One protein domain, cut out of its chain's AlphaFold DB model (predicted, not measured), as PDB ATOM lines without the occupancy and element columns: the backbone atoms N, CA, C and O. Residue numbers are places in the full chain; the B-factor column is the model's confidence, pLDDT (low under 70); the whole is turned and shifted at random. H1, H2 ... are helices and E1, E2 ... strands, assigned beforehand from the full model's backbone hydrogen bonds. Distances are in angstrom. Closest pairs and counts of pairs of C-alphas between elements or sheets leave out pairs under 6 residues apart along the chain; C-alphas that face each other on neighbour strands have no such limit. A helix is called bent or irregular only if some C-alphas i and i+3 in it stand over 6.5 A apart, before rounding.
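Overview. This is residues 23 to 68 and 168 to 207 of the 208 residues of the protein "Cilia- and flagella-associated protein 300" of Lates calcarifer (UniProt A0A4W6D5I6). A strongly twisted sheet of three long strands, E3, E5 and E6, has helix H1 over one face, and the short helix H2 with the small hairpin E1 and E2 sits off to one side, near the end of the sheet where E3 begins and E5 ends. E4 runs on into E5 and lengthens the sheet's other end as an arm; residues 168 to 173 beyond it and residues 190 to 195 in the loop between E5 and E6 stick out at opposite ends. The 86 printed residues include two named helices and six named strands, in the order H1 H2 E1 E2 E3 E4 E5 E6; the sheet's order is E3 - E5 - E6, antiparallel, and the class is mixed. The whole is loose, with a radius of gyration of the C-alphas of 16.1 A, and is a rod in outline, spanning 58 by 27 by 23 A.

Along the chain. Find C-alpha 23 at (61.512, 58.880, -18.377); from there H1 runs through residues 23 to 34, 19.0 A long. It is irregular: C-alphas 23 and 26 are 7.9 A apart. Next come H2, residues 36 to 41, then E1, residues 43 to 46, and E2, residues 49 to 52. Look for E3 at residues 57 to 65, 21.8 A long, beginning at C-alpha 57 at (75.737, 63.955, -4.350). After the cut, E4 is residues 174 to 176, E5 residues 178 to 187, 27.4 A, and E6 residues 199 to 206, 22.2 A, ending at C-alpha 206 at (71.291, 46.996, -19.769).

Arrangement. Start at the inner strand E5. Its antiparallel neighbour E3 has N 61 and O 184 within hydrogen-bond range, 2.9 A. On E5's other side is E6, its partner in a hairpin, with N 183 and O 201 at 2.8 A. H1 is on this sheet, forming two layers, a helix on one face; the closest C-alphas of H1 and E3, Glu 26 and Val 62, are 5.6 A apart. H2 is close to H1 but not clearly touching, the C-alphas of Phe 33 and Val 39 being 6.4 A apart; their lines are only just about perpendicular, at 71 degrees. H2 is not on the sheet. E1 and E2 form an antiparallel hairpin, with N 44 and O 51 at 2.8 A. E4 pairs with no named strand and runs on into E5 at 8 degrees. In H2 every O i to N i+4 pair is within hydrogen-bond range; in H1, 7 of 8 are.

Size, cuts and confidence. Look to the C-alphas of Asp 170 and Val 193, the two farthest apart, at 58.8 A. Residues 69 to 167 are not printed, and C-alphas 68 and 168 are 14.4 A apart across that cut. Of the links printed whole, E5 to E6, 11 residues, is long. Mean pLDDT of the printed part is 76.7, and residues 188 to 207 are under 70.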
ATOM      1  N   TYR A  23      62.092  57.610 -18.843       84.62
ATOM      2  CA  TYR A  23      61.512  58.880 -18.377       84.62
ATOM      3  C   TYR A  23      61.857  59.219 -16.915       84.62
ATOM      4  O   TYR A  23      61.707  60.361 -16.497       84.62
ATOM      5  N   ASN A  24      62.319  58.237 -16.136       86.19
ATOM      6  CA  ASN A  24      62.765  58.401 -14.753       86.19
ATOM      7  C   ASN A  24      64.299  58.428 -14.636       86.19
ATOM      8  O   ASN A  24      64.820  58.250 -13.534       86.19
ATOM      9  N   SER A  25      65.024  58.631 -15.741       88.06
ATOM     10  CA  SER A  25      66.492  58.584 -15.793       88.06
ATOM     11  C   SER A  25      67.165  59.498 -14.766       88.06
ATOM     12  O   SER A  25      68.104  59.069 -14.100       88.06
ATOM     13  N   GLU A  26      66.647  60.711 -14.557       89.62
ATOM     14  CA  GLU A  26      67.164  61.661 -13.566       89.62
ATOM     15  C   GLU A  26      67.010  61.146 -12.129       89.62
ATOM     16  O   GLU A  26      67.974  61.106 -11.363       89.62
ATOM     17  N   LYS A  27      65.809  60.672 -11.770       90.38
ATOM     18  CA  LYS A  27      65.545  60.088 -10.447       90.38
ATOM     19  C   LYS A  27      66.412  58.856 -10.214       90.38
ATOM     20  O   LYS A  27      66.972  58.695  -9.132       90.38
ATOM     21  N   PHE A  28      66.503  57.995 -11.220       90.81
ATOM     22  CA  PHE A  28      67.323  56.798 -11.176       90.81
ATOM     23  C   PHE A  28      68.801  57.151 -10.950       90.81
ATOM     24  O   PHE A  28      69.406  56.635 -10.012       90.81
ATOM     25  N   ALA A  29      69.360  58.085 -11.728       90.56
ATOM     26  CA  ALA A  29      70.738  58.534 -11.566       90.56
ATOM     27  C   ALA A  29      70.964  59.138 -10.174       90.56
ATOM     28  O   ALA A  29      71.929  58.788  -9.498       90.56
ATOM     29  N   LEU A  30      70.048  59.980  -9.688       90.75
ATOM     30  CA  LEU A  30      70.154  60.559  -8.351       90.75
ATOM     31  C   LEU A  30      70.160  59.484  -7.254       90.75
ATOM     32  O   LEU A  30      70.949  59.579  -6.316       90.75
ATOM     33  N   CYS A  31      69.298  58.469  -7.361       90.56
ATOM     34  CA  CYS A  31      69.288  57.332  -6.443       90.56
ATOM     35  C   CYS A  31      70.597  56.539  -6.518       90.56
ATOM     36  O   CYS A  31      71.181  56.265  -5.475       90.56
ATOM     37  N   PHE A  32      71.089  56.244  -7.725       90.75
ATOM     38  CA  PHE A  32      72.357  55.547  -7.944       90.75
ATOM     39  C   PHE A  32      73.530  56.283  -7.285       90.75
ATOM     40  O   PHE A  32      74.268  55.703  -6.501       90.75
ATOM     41  N   PHE A  33      73.672  57.589  -7.523       89.31
ATOM     42  CA  PHE A  33      74.766  58.389  -6.962       89.31
ATOM     43  C   PHE A  33      74.633  58.690  -5.457       89.31
ATOM     44  O   PHE A  33      75.574  59.211  -4.858       89.31
ATOM     45  N   ARG A  34      73.480  58.393  -4.845       89.69
ATOM     46  CA  ARG A  34      73.248  58.513  -3.395       89.69
ATOM     47  C   ARG A  34      73.318  57.180  -2.661       89.69
ATOM     48  O   ARG A  34      73.281  57.181  -1.431       89.69
ATOM     49  N   ASP A  35      73.399  56.072  -3.387       90.31
ATOM     50  CA  ASP A  35      73.506  54.754  -2.792       90.31
ATOM     51  C   ASP A  35      74.840  54.617  -2.024       90.31
ATOM     52  O   ASP A  35      75.891  54.963  -2.572       90.31
ATOM     53  N   PRO A  36      74.843  54.156  -0.758       89.50
ATOM     54  CA  PRO A  36      76.063  54.068   0.047       89.50
ATOM     55  C   PRO A  36      77.152  53.170  -0.557       89.50
ATOM     56  O   PRO A  36      78.343  53.485  -0.439       89.50
ATOM     57  N   ASP A  37      76.766  52.081  -1.224       89.56
ATOM     58  CA  ASP A  37      77.712  51.156  -1.846       89.56
ATOM     59  C   ASP A  37      78.315  51.794  -3.098       89.56
ATOM     60  O   ASP A  37      79.523  51.704  -3.330       89.56
ATOM     61  N   VAL A  38      77.516  52.535  -3.870       89.19
ATOM     62  CA  VAL A  38      78.020  53.329  -5.000       89.19
ATOM     63  C   VAL A  38      78.930  54.458  -4.516       89.19
ATOM     64  O   VAL A  38      80.022  54.616  -5.048       89.19
ATOM     65  N   VAL A  39      78.553  55.224  -3.492       87.50
ATOM     66  CA  VAL A  39      79.359  56.355  -2.989       87.50
ATOM     67  C   VAL A  39      80.737  55.899  -2.497       87.50
ATOM     68  O   VAL A  39      81.735  56.578  -2.758       87.50
ATOM     69  N   SER A  40      80.805  54.750  -1.824       87.88
ATOM     70  CA  SER A  40      82.050  54.206  -1.269       87.88
ATOM     71  C   SER A  40      82.920  53.461  -2.288       87.88
ATOM     72  O   SER A  40      84.131  53.349  -2.096       87.88
ATOM     73  N   SER A  41      82.341  52.962  -3.387       89.50
ATOM     74  CA  SER A  41      83.070  52.172  -4.392       89.50
ATOM     75  C   SER A  41      83.363  52.924  -5.689       89.50
ATOM     76  O   SER A  41      84.386  52.656  -6.323       89.50
ATOM     77  N   LEU A  42      82.496  53.863  -6.089       87.88
ATOM     78  CA  LEU A  42      82.566  54.532  -7.382       87.88
ATOM     79  C   LEU A  42      83.762  55.467  -7.428       87.88
ATOM     80  O   LEU A  42      83.764  56.563  -6.864       87.88
ATOM     81  N   LYS A  43      84.765  55.064  -8.194       86.56
ATOM     82  CA  LYS A  43      85.978  55.850  -8.381       86.56
ATOM     83  C   LYS A  43      85.725  57.036  -9.304       86.56
ATOM     84  O   LYS A  43      85.041  56.933 -10.328       86.56
ATOM     85  N   LYS A  44      86.301  58.173  -8.942       83.06
ATOM     86  CA  LYS A  44      86.469  59.363  -9.775       83.06
ATOM     87  C   LYS A  44      87.960  59.669  -9.894       83.06
ATOM     88  O   LYS A  44      88.752  59.285  -9.036       83.06
ATOM     89  N   MET A  45      88.336  60.351 -10.967       80.06
ATOM     90  CA  MET A  45      89.705  60.816 -11.141       80.06
ATOM     91  C   MET A  45      89.838  62.212 -10.530       80.06
ATOM     92  O   MET A  45      89.108  63.128 -10.905       80.06
ATOM     93  N   GLU A  46      90.763  62.369  -9.590       76.88
ATOM     94  CA  GLU A  46      91.120  63.639  -8.959       76.88
ATOM     95  C   GLU A  46      92.649  63.742  -8.946       76.88
ATOM     96  O   GLU A  46      93.326  62.835  -8.467       76.88
ATOM     97  N   ALA A  47      93.207  64.801  -9.546       77.75
ATOM     98  CA  ALA A  47      94.657  64.997  -9.680       77.75
ATOM     99  C   ALA A  47      95.425  63.749 -10.193       77.75
ATOM    100  O   ALA A  47      96.472  63.388  -9.661       77.75
ATOM    101  N   SER A  48      94.892  63.080 -11.226       73.88
ATOM    102  CA  SER A  48      95.450  61.849 -11.827       73.88
ATOM    103  C   SER A  48      95.484  60.620 -10.909       73.88
ATOM    104  O   SER A  48      96.127  59.621 -11.235       73.88
ATOM    105  N   VAL A  49      94.768  60.659  -9.784       80.69
ATOM    106  CA  VAL A  49      94.589  59.530  -8.870       80.69
ATOM    107  C   VAL A  49      93.117  59.132  -8.839       80.69
ATOM    108  O   VAL A  49      92.219  59.974  -8.853       80.69
ATOM    109  N   TRP A  50      92.862  57.827  -8.805       82.50
ATOM    110  CA  TRP A  50      91.517  57.296  -8.616       82.50
ATOM    111  C   TRP A  50      91.167  57.306  -7.135       82.50
ATOM    112  O   TRP A  50      91.738  56.542  -6.358       82.50
ATOM    113  N   VAL A  51      90.213  58.151  -6.767       84.12
ATOM    114  CA  VAL A  51      89.679  58.254  -5.407       84.12
ATOM    115  C   VAL A  51      88.196  57.890  -5.419       84.12
ATOM    116  O   VAL A  51      87.543  58.086  -6.450       84.12
ATOM    117  N   PRO A  52      87.634  57.339  -4.336       83.81
ATOM    118  CA  PRO A  52      86.196  57.136  -4.260       83.81
ATOM    119  C   PRO A  52      85.449  58.476  -4.303       83.81
ATOM    120  O   PRO A  52      86.033  59.558  -4.169       83.81
ATOM    121  N   LEU A  53      84.141  58.417  -4.541       81.50
ATOM    122  CA  LEU A  53      83.313  59.615  -4.575       81.50
ATOM    123  C   LEU A  53      83.299  60.306  -3.203       81.50
ATOM    124  O   LEU A  53      83.453  61.528  -3.168       81.50
ATOM    125  N   ASP A  54      83.145  59.525  -2.120       78.56
ATOM    126  CA  ASP A  54      83.266  59.870  -0.682       78.56
ATOM    127  C   ASP A  54      82.511  61.123  -0.196       78.56
ATOM    128  O   ASP A  54      82.605  61.527   0.965       78.56
ATOM    129  N   LYS A  55      81.732  61.757  -1.071       80.81
ATOM    130  CA  LYS A  55      80.973  62.975  -0.813       80.81
ATOM    131  C   LYS A  55      79.535  62.781  -1.276       80.81
ATOM    132  O   LYS A  55      79.312  62.201  -2.340       80.81
ATOM    133  N   PRO A  56      78.557  63.300  -0.518       79.06
ATOM    134  CA  PRO A  56      77.160  63.176  -0.889       79.06
ATOM    135  C   PRO A  56      76.872  63.978  -2.161       79.06
ATOM    136  O   PRO A  56      77.189  65.171  -2.255       79.06
ATOM    137  N   VAL A  57      76.241  63.317  -3.132       85.56
ATOM    138  CA  VAL A  57      75.737  63.955  -4.350       85.56
ATOM    139  C   VAL A  57      74.419  64.662  -4.046       85.56
ATOM    140  O   VAL A  57      73.443  64.065  -3.578       85.56
ATOM    141  N   VAL A  58      74.405  65.967  -4.300       87.88
ATOM    142  CA  VAL A  58      73.276  66.861  -4.030       87.88
ATOM    143  C   VAL A  58      72.292  66.827  -5.189       87.88
ATOM    144  O   VAL A  58      71.097  66.648  -4.956       87.88
ATOM    145  N   SER A  59      72.798  66.936  -6.415       89.31
ATOM    146  CA  SER A  59      72.018  66.939  -7.651       89.31
ATOM    147  C   SER A  59      72.778  66.249  -8.780       89.31
ATOM    148  O   SER A  59      73.993  66.046  -8.701       89.31
ATOM    149  N   VAL A  60      72.047  65.882  -9.828       90.19
ATOM    150  CA  VAL A  60      72.590  65.296 -11.053       90.19
ATOM    151  C   VAL A  60      71.966  65.998 -12.252       90.19
ATOM    152  O   VAL A  60      70.787  66.326 -12.203       90.19
ATOM    153  N   ASP A  61      72.739  66.185 -13.316       89.88
ATOM    154  CA  ASP A  61      72.203  66.479 -14.645       89.88
ATOM    155  C   ASP A  61      72.299  65.209 -15.483       89.88
ATOM    156  O   ASP A  61      73.342  64.547 -15.481       89.88
ATOM    157  N   VAL A  62      71.223  64.862 -16.185       90.94
ATOM    158  CA  VAL A  62      71.158  63.657 -17.018       90.94
ATOM    159  C   VAL A  62      70.760  64.025 -18.436       90.94
ATOM    160  O   VAL A  62      69.737  64.662 -18.664       90.94
ATOM    161  N   GLU A  63      71.549  63.555 -19.390       92.00
ATOM    162  CA  GLU A  63      71.284  63.656 -20.818       92.00
ATOM    163  C   GLU A  63      71.213  62.245 -21.413       92.00
ATOM    164  O   GLU A  63      72.093  61.410 -21.186       92.00
ATOM    165  N   VAL A  64      70.146  61.958 -22.164       91.81
ATOM    166  CA  VAL A  64      70.023  60.694 -22.898       91.81
ATOM    167  C   VAL A  64      70.856  60.798 -24.163       91.81
ATOM    168  O   VAL A  64      70.600  61.661 -25.001       91.81
ATOM    169  N   VAL A  65      71.821  59.896 -24.316       93.69
ATOM    170  CA  VAL A  65      72.663  59.834 -25.509       93.69
ATOM    171  C   VAL A  65      72.047  58.819 -26.475       93.69
ATOM    172  O   VAL A  65      71.905  57.649 -26.100       93.69
ATOM    173  N   PRO A  66      71.675  59.220 -27.708       95.44
ATOM    174  CA  PRO A  66      71.219  58.291 -28.733       95.44
ATOM    175  C   PRO A  66      72.190  57.121 -28.899       95.44
ATOM    176  O   PRO A  66      73.398  57.309 -29.016       95.44
ATOM    177  N   CYS A  67      71.670  55.899 -28.877       95.44
ATOM    178  CA  CYS A  67      72.464  54.692 -29.066       95.44
ATOM    179  C   CYS A  67      71.663  53.713 -29.918       95.44
ATOM    180  O   CYS A  67      71.008  52.808 -29.409       95.44
ATOM    181  N   THR A  68      71.647  53.954 -31.226       95.62
ATOM    182  CA  THR A  68      70.785  53.224 -32.168       95.62
ATOM    183  C   THR A  68      71.572  52.405 -33.188       95.62
ATOM    184  O   THR A  68      71.039  51.468 -33.788       95.62
ATOM    185  N   ASP A 168      65.290  40.837 -33.228       90.00
ATOM    186  CA  ASP A 168      63.847  40.678 -33.240       90.00
ATOM    187  C   ASP A 168      63.473  39.295 -33.830       90.00
ATOM    188  O   ASP A 168      63.988  38.908 -34.895       90.00
ATOM    189  N   PRO A 169      62.634  38.504 -33.134       89.56
ATOM    190  CA  PRO A 169      62.329  37.135 -33.531       89.56
ATOM    191  C   PRO A 169      61.550  37.053 -34.847       89.56
ATOM    192  O   PRO A 169      61.759  36.088 -35.591       89.56
ATOM    193  N   ASP A 170      60.744  38.060 -35.176       91.88
ATOM    194  CA  ASP A 170      59.847  38.061 -36.331       91.88
ATOM    195  C   ASP A 170      60.513  38.702 -37.553       91.88
ATOM    196  O   ASP A 170      60.628  38.093 -38.618       91.88
ATOM    197  N   THR A 171      61.031  39.918 -37.392       91.94
ATOM    198  CA  THR A 171      61.625  40.721 -38.471       91.94
ATOM    199  C   THR A 171      63.078  40.357 -38.767       91.94
ATOM    200  O   THR A 171      63.616  40.760 -39.800       91.94
ATOM    201  N   LYS A 172      63.739  39.614 -37.865       90.31
ATOM    202  CA  LYS A 172      65.176  39.284 -37.904       90.31
ATOM    203  C   LYS A 172      66.108  40.504 -37.897       90.31
ATOM    204  O   LYS A 172      67.313  40.321 -38.093       90.31
ATOM    205  N   LYS A 173      65.594  41.713 -37.656       90.94
ATOM    206  CA  LYS A 173      66.397  42.937 -37.547       90.94
ATOM    207  C   LYS A 173      67.077  43.005 -36.182       90.94
ATOM    208  O   LYS A 173      66.532  42.535 -35.188       90.94
ATOM    209  N   MET A 174      68.286  43.556 -36.150       92.44
ATOM    210  CA  MET A 174      69.017  43.804 -34.908       92.44
ATOM    211  C   MET A 174      68.741  45.225 -34.423       92.44
ATOM    212  O   MET A 174      68.758  46.154 -35.228       92.44
ATOM    213  N   SER A 175      68.531  45.386 -33.121       92.94
ATOM    214  CA  SER A 175      68.364  46.680 -32.459       92.94
ATOM    215  C   SER A 175      69.167  46.733 -31.165       92.94
ATOM    216  O   SER A 175      69.400  45.711 -30.518       92.94
ATOM    217  N   VAL A 176      69.601  47.933 -30.788       93.44
ATOM    218  CA  VAL A 176      70.219  48.185 -29.482       93.44
ATOM    219  C   VAL A 176      69.150  48.089 -28.393       93.44
ATOM    220  O   VAL A 176      68.045  48.597 -28.574       93.44
ATOM    221  N   VAL A 177      69.481  47.431 -27.279       92.38
ATOM    222  CA  VAL A 177      68.623  47.362 -26.076       92.38
ATOM    223  C   VAL A 177      69.220  48.108 -24.881       92.38
ATOM    224  O   VAL A 177      68.552  48.313 -23.873       92.38
ATOM    225  N   SER A 178      70.478  48.541 -24.980       91.12
ATOM    226  CA  SER A 178      71.119  49.353 -23.948       91.12
ATOM    227  C   SER A 178      70.620  50.800 -23.962       91.12
ATOM    228  O   SER A 178      70.496  51.411 -25.021       91.12
ATOM    229  N   THR A 179      70.436  51.382 -22.777       91.81
ATOM    230  CA  THR A 179      70.214  52.826 -22.608       91.81
ATOM    231  C   THR A 179      71.515  53.495 -22.179       91.81
ATOM    232  O   THR A 179      72.144  53.068 -21.212       91.81
ATOM    233  N   VAL A 180      71.915  54.562 -22.874       93.50
ATOM    234  CA  VAL A 180      73.135  55.318 -22.563       93.50
ATOM    235  C   VAL A 180      72.762  56.681 -21.992       93.50
ATOM    236  O   VAL A 180      72.046  57.458 -22.622       93.50
ATOM    237  N   LEU A 181      73.259  56.972 -20.791       92.81
ATOM    238  CA  LEU A 181      73.063  58.244 -20.105       92.81
ATOM    239  C   LEU A 181      74.409  58.935 -19.910       92.81
ATOM    240  O   LEU A 181      75.362  58.335 -19.413       92.81
ATOM    241  N   LYS A 182      74.478  60.219 -20.243       91.50
ATOM    242  CA  LYS A 182      75.538  61.108 -19.783       91.50
ATOM    243  C   LYS A 182      75.060  61.760 -18.492       91.50
ATOM    244  O   LYS A 182      74.007  62.388 -18.471       91.50
ATOM    245  N   VAL A 183      75.818  61.578 -17.416       90.38
ATOM    246  CA  VAL A 183      75.462  62.072 -16.087       90.38
ATOM    247  C   VAL A 183      76.565  62.963 -15.536       90.38
ATOM    248  O   VAL A 183      77.724  62.551 -15.457       90.38
ATOM    249  N   SER A 184      76.183  64.159 -15.098       89.12
ATOM    250  CA  SER A 184      77.037  65.077 -14.344       89.12
ATOM    251  C   SER A 184      76.561  65.112 -12.898       89.12
ATOM    252  O   SER A 184      75.440  65.527 -12.623       89.12
ATOM    253  N   ALA A 185      77.393  64.649 -11.965       87.25
ATOM    254  CA  ALA A 185      77.047  64.602 -10.543       87.25
ATOM    255  C   ALA A 185      77.659  65.783  -9.776       87.25
ATOM    256  O   ALA A 185      78.872  66.002  -9.831       87.25
ATOM    257  N   HIS A 186      76.835  66.492  -9.001       85.00
ATOM    258  CA  HIS A 186      77.242  67.656  -8.212       85.00
ATOM    259  C   HIS A 186      77.296  67.318  -6.725       85.00
ATOM    260  O   HIS A 186      76.314  66.864  -6.136       85.00
ATOM    261  N   VAL A 187      78.444  67.559  -6.093       80.94
ATOM    262  CA  VAL A 187      78.674  67.297  -4.661       80.94
ATOM    263  C   VAL A 187      78.590  68.582  -3.840       80.94
ATOM    264  O   VAL A 187      78.931  69.662  -4.320       80.94
ATOM    265  N   SER A 188      78.166  68.488  -2.577       68.00
ATOM    266  CA  SER A 188      78.065  69.659  -1.696       68.00
ATOM    267  C   SER A 188      79.450  70.245  -1.381       68.00
ATOM    268  O   SER A 188      80.247  69.622  -0.674       68.00
ATOM    269  N   GLN A 189      79.730  71.463  -1.846       57.19
ATOM    270  CA  GLN A 189      80.906  72.248  -1.460       57.19
ATOM    271  C   GLN A 189      80.610  73.015  -0.159       57.19
ATOM    272  O   GLN A 189      80.182  74.161  -0.201       57.19
ATOM    273  N   TRP A 190      80.814  72.398   1.010       36.38
ATOM    274  CA  TRP A 190      80.761  73.137   2.289       36.38
ATOM    275  C   TRP A 190      82.119  73.386   2.948       36.38
ATOM    276  O   TRP A 190      82.186  74.140   3.910       36.38
ATOM    277  N   LEU A 191      83.221  72.856   2.409       33.28
ATOM    278  CA  LEU A 191      84.575  73.166   2.880       33.28
ATOM    279  C   LEU A 191      85.573  73.057   1.727       33.28
ATOM    280  O   LEU A 191      86.075  71.969   1.460       33.28
ATOM    281  N   SER A 192      85.817  74.185   1.053       25.67
ATOM    282  CA  SER A 192      87.037  74.620   0.340       25.67
ATOM    283  C   SER A 192      86.692  75.366  -0.951       25.67
ATOM    284  O   SER A 192      86.076  74.838  -1.874       25.67
ATOM    285  N   VAL A 193      87.099  76.635  -0.990       32.22
ATOM    286  CA  VAL A 193      87.186  77.442  -2.205       32.22
ATOM    287  C   VAL A 193      88.235  76.780  -3.095       32.22
ATOM    288  O   VAL A 193      89.419  76.938  -2.833       32.22
ATOM    289  N   CYS A 194      87.798  75.985  -4.075       24.12
ATOM    290  CA  CYS A 194      88.517  75.708  -5.321       24.12
ATOM    291  C   CYS A 194      87.630  74.910  -6.296       24.12
ATOM    292  O   CYS A 194      87.220  73.789  -6.011       24.12
ATOM    293  N   SER A 195      87.376  75.547  -7.441       27.62
ATOM    294  CA  SER A 195      87.073  75.017  -8.778       27.62
ATOM    295  C   SER A 195      85.947  73.985  -8.946       27.62
ATOM    296  O   SER A 195      86.034  72.828  -8.551       27.62
ATOM    297  N   SER A 196      84.909  74.430  -9.653       30.16
ATOM    298  CA  SER A 196      83.860  73.658 -10.322       30.16
ATOM    299  C   SER A 196      84.375  72.363 -10.973       30.16
ATOM    300  O   SER A 196      84.914  72.391 -12.078       30.16
ATOM    301  N   CYS A 197      84.187  71.221 -10.304       30.73
ATOM    302  CA  CYS A 197      84.367  69.895 -10.896       30.73
ATOM    303  C   CYS A 197      83.021  69.397 -11.428       30.73
ATOM    304  O   CYS A 197      82.277  68.735 -10.711       30.73
ATOM    305  N   SER A 198      82.712  69.712 -12.688       29.77
ATOM    306  CA  SER A 198      81.744  68.913 -13.443       29.77
ATOM    307  C   SER A 198      82.435  67.597 -13.800       29.77
ATOM    308  O   SER A 198      83.430  67.597 -14.525       29.77
ATOM    309  N   HIS A 199      81.979  66.480 -13.234       40.94
ATOM    310  CA  HIS A 199      82.464  65.155 -13.611       40.94
ATOM    311  C   HIS A 199      81.470  64.538 -14.592       40.94
ATOM    312  O   HIS A 199      80.467  63.970 -14.167       40.94
ATOM    313  N   GLU A 200      81.757  64.643 -15.889       34.88
ATOM    314  CA  GLU A 200      80.990  63.942 -16.917       34.88
ATOM    315  C   GLU A 200      81.289  62.440 -16.827       34.88
ATOM    316  O   GLU A 200      82.429  61.999 -16.997       34.88
ATOM    317  N   LYS A 201      80.264  61.643 -16.526       49.75
ATOM    318  CA  LYS A 201      80.329  60.182 -16.553       49.75
ATOM    319  C   LYS A 201      79.335  59.661 -17.571       49.75
ATOM    320  O   LYS A 201      78.188  60.095 -17.607       49.75
ATOM    321  N   LEU A 202      79.777  58.715 -18.386       44.62
ATOM    322  CA  LEU A 202      78.880  57.968 -19.245       44.62
ATOM    323  C   LEU A 202      78.485  56.677 -18.534       44.62
ATOM    324  O   LEU A 202      79.344  55.873 -18.168       44.62
ATOM    325  N   CYS A 203      77.190  56.494 -18.333       52.56
ATOM    326  CA  CYS A 203      76.619  55.313 -17.721       52.56
ATOM    327  C   CYS A 203      75.850  54.535 -18.788       52.56
ATOM    328  O   CYS A 203      74.973  55.081 -19.461       52.56
ATOM    329  N   VAL A 204      76.197  53.262 -18.948       47.81
ATOM    330  CA  VAL A 204      75.515  52.355 -19.869       47.81
ATOM    331  C   VAL A 204      74.688  51.378 -19.051       47.81
ATOM    332  O   VAL A 204      75.206  50.726 -18.146       47.81
ATOM    333  N   TYR A 205      73.400  51.310 -19.365       42.78
ATOM    334  CA  TYR A 205      72.432  50.458 -18.693       42.78
ATOM    335  C   TYR A 205      71.956  49.364 -19.634       42.78
ATOM    336  O   TYR A 205      71.676  49.615 -20.808       42.78
ATOM    337  N   HIS A 206      71.844  48.158 -19.091       36.59
ATOM    338  CA  HIS A 206      71.291  46.996 -19.769       36.59
ATOM    339  C   HIS A 206      70.019  46.597 -19.027       36.59
ATOM    340  O   HIS A 206      70.079  46.288 -17.837       36.59
ATOM    341  N   GLU A 207      68.875  46.623 -19.705       31.28
ATOM    342  CA  GLU A 207      67.679  45.953 -19.191       31.28
ATOM    343  C   GLU A 207      67.863  44.441 -19.386       31.28
ATOM    344  O   GLU A 207      68.326  44.000 -20.441       31.28
TER     345      GLU A 207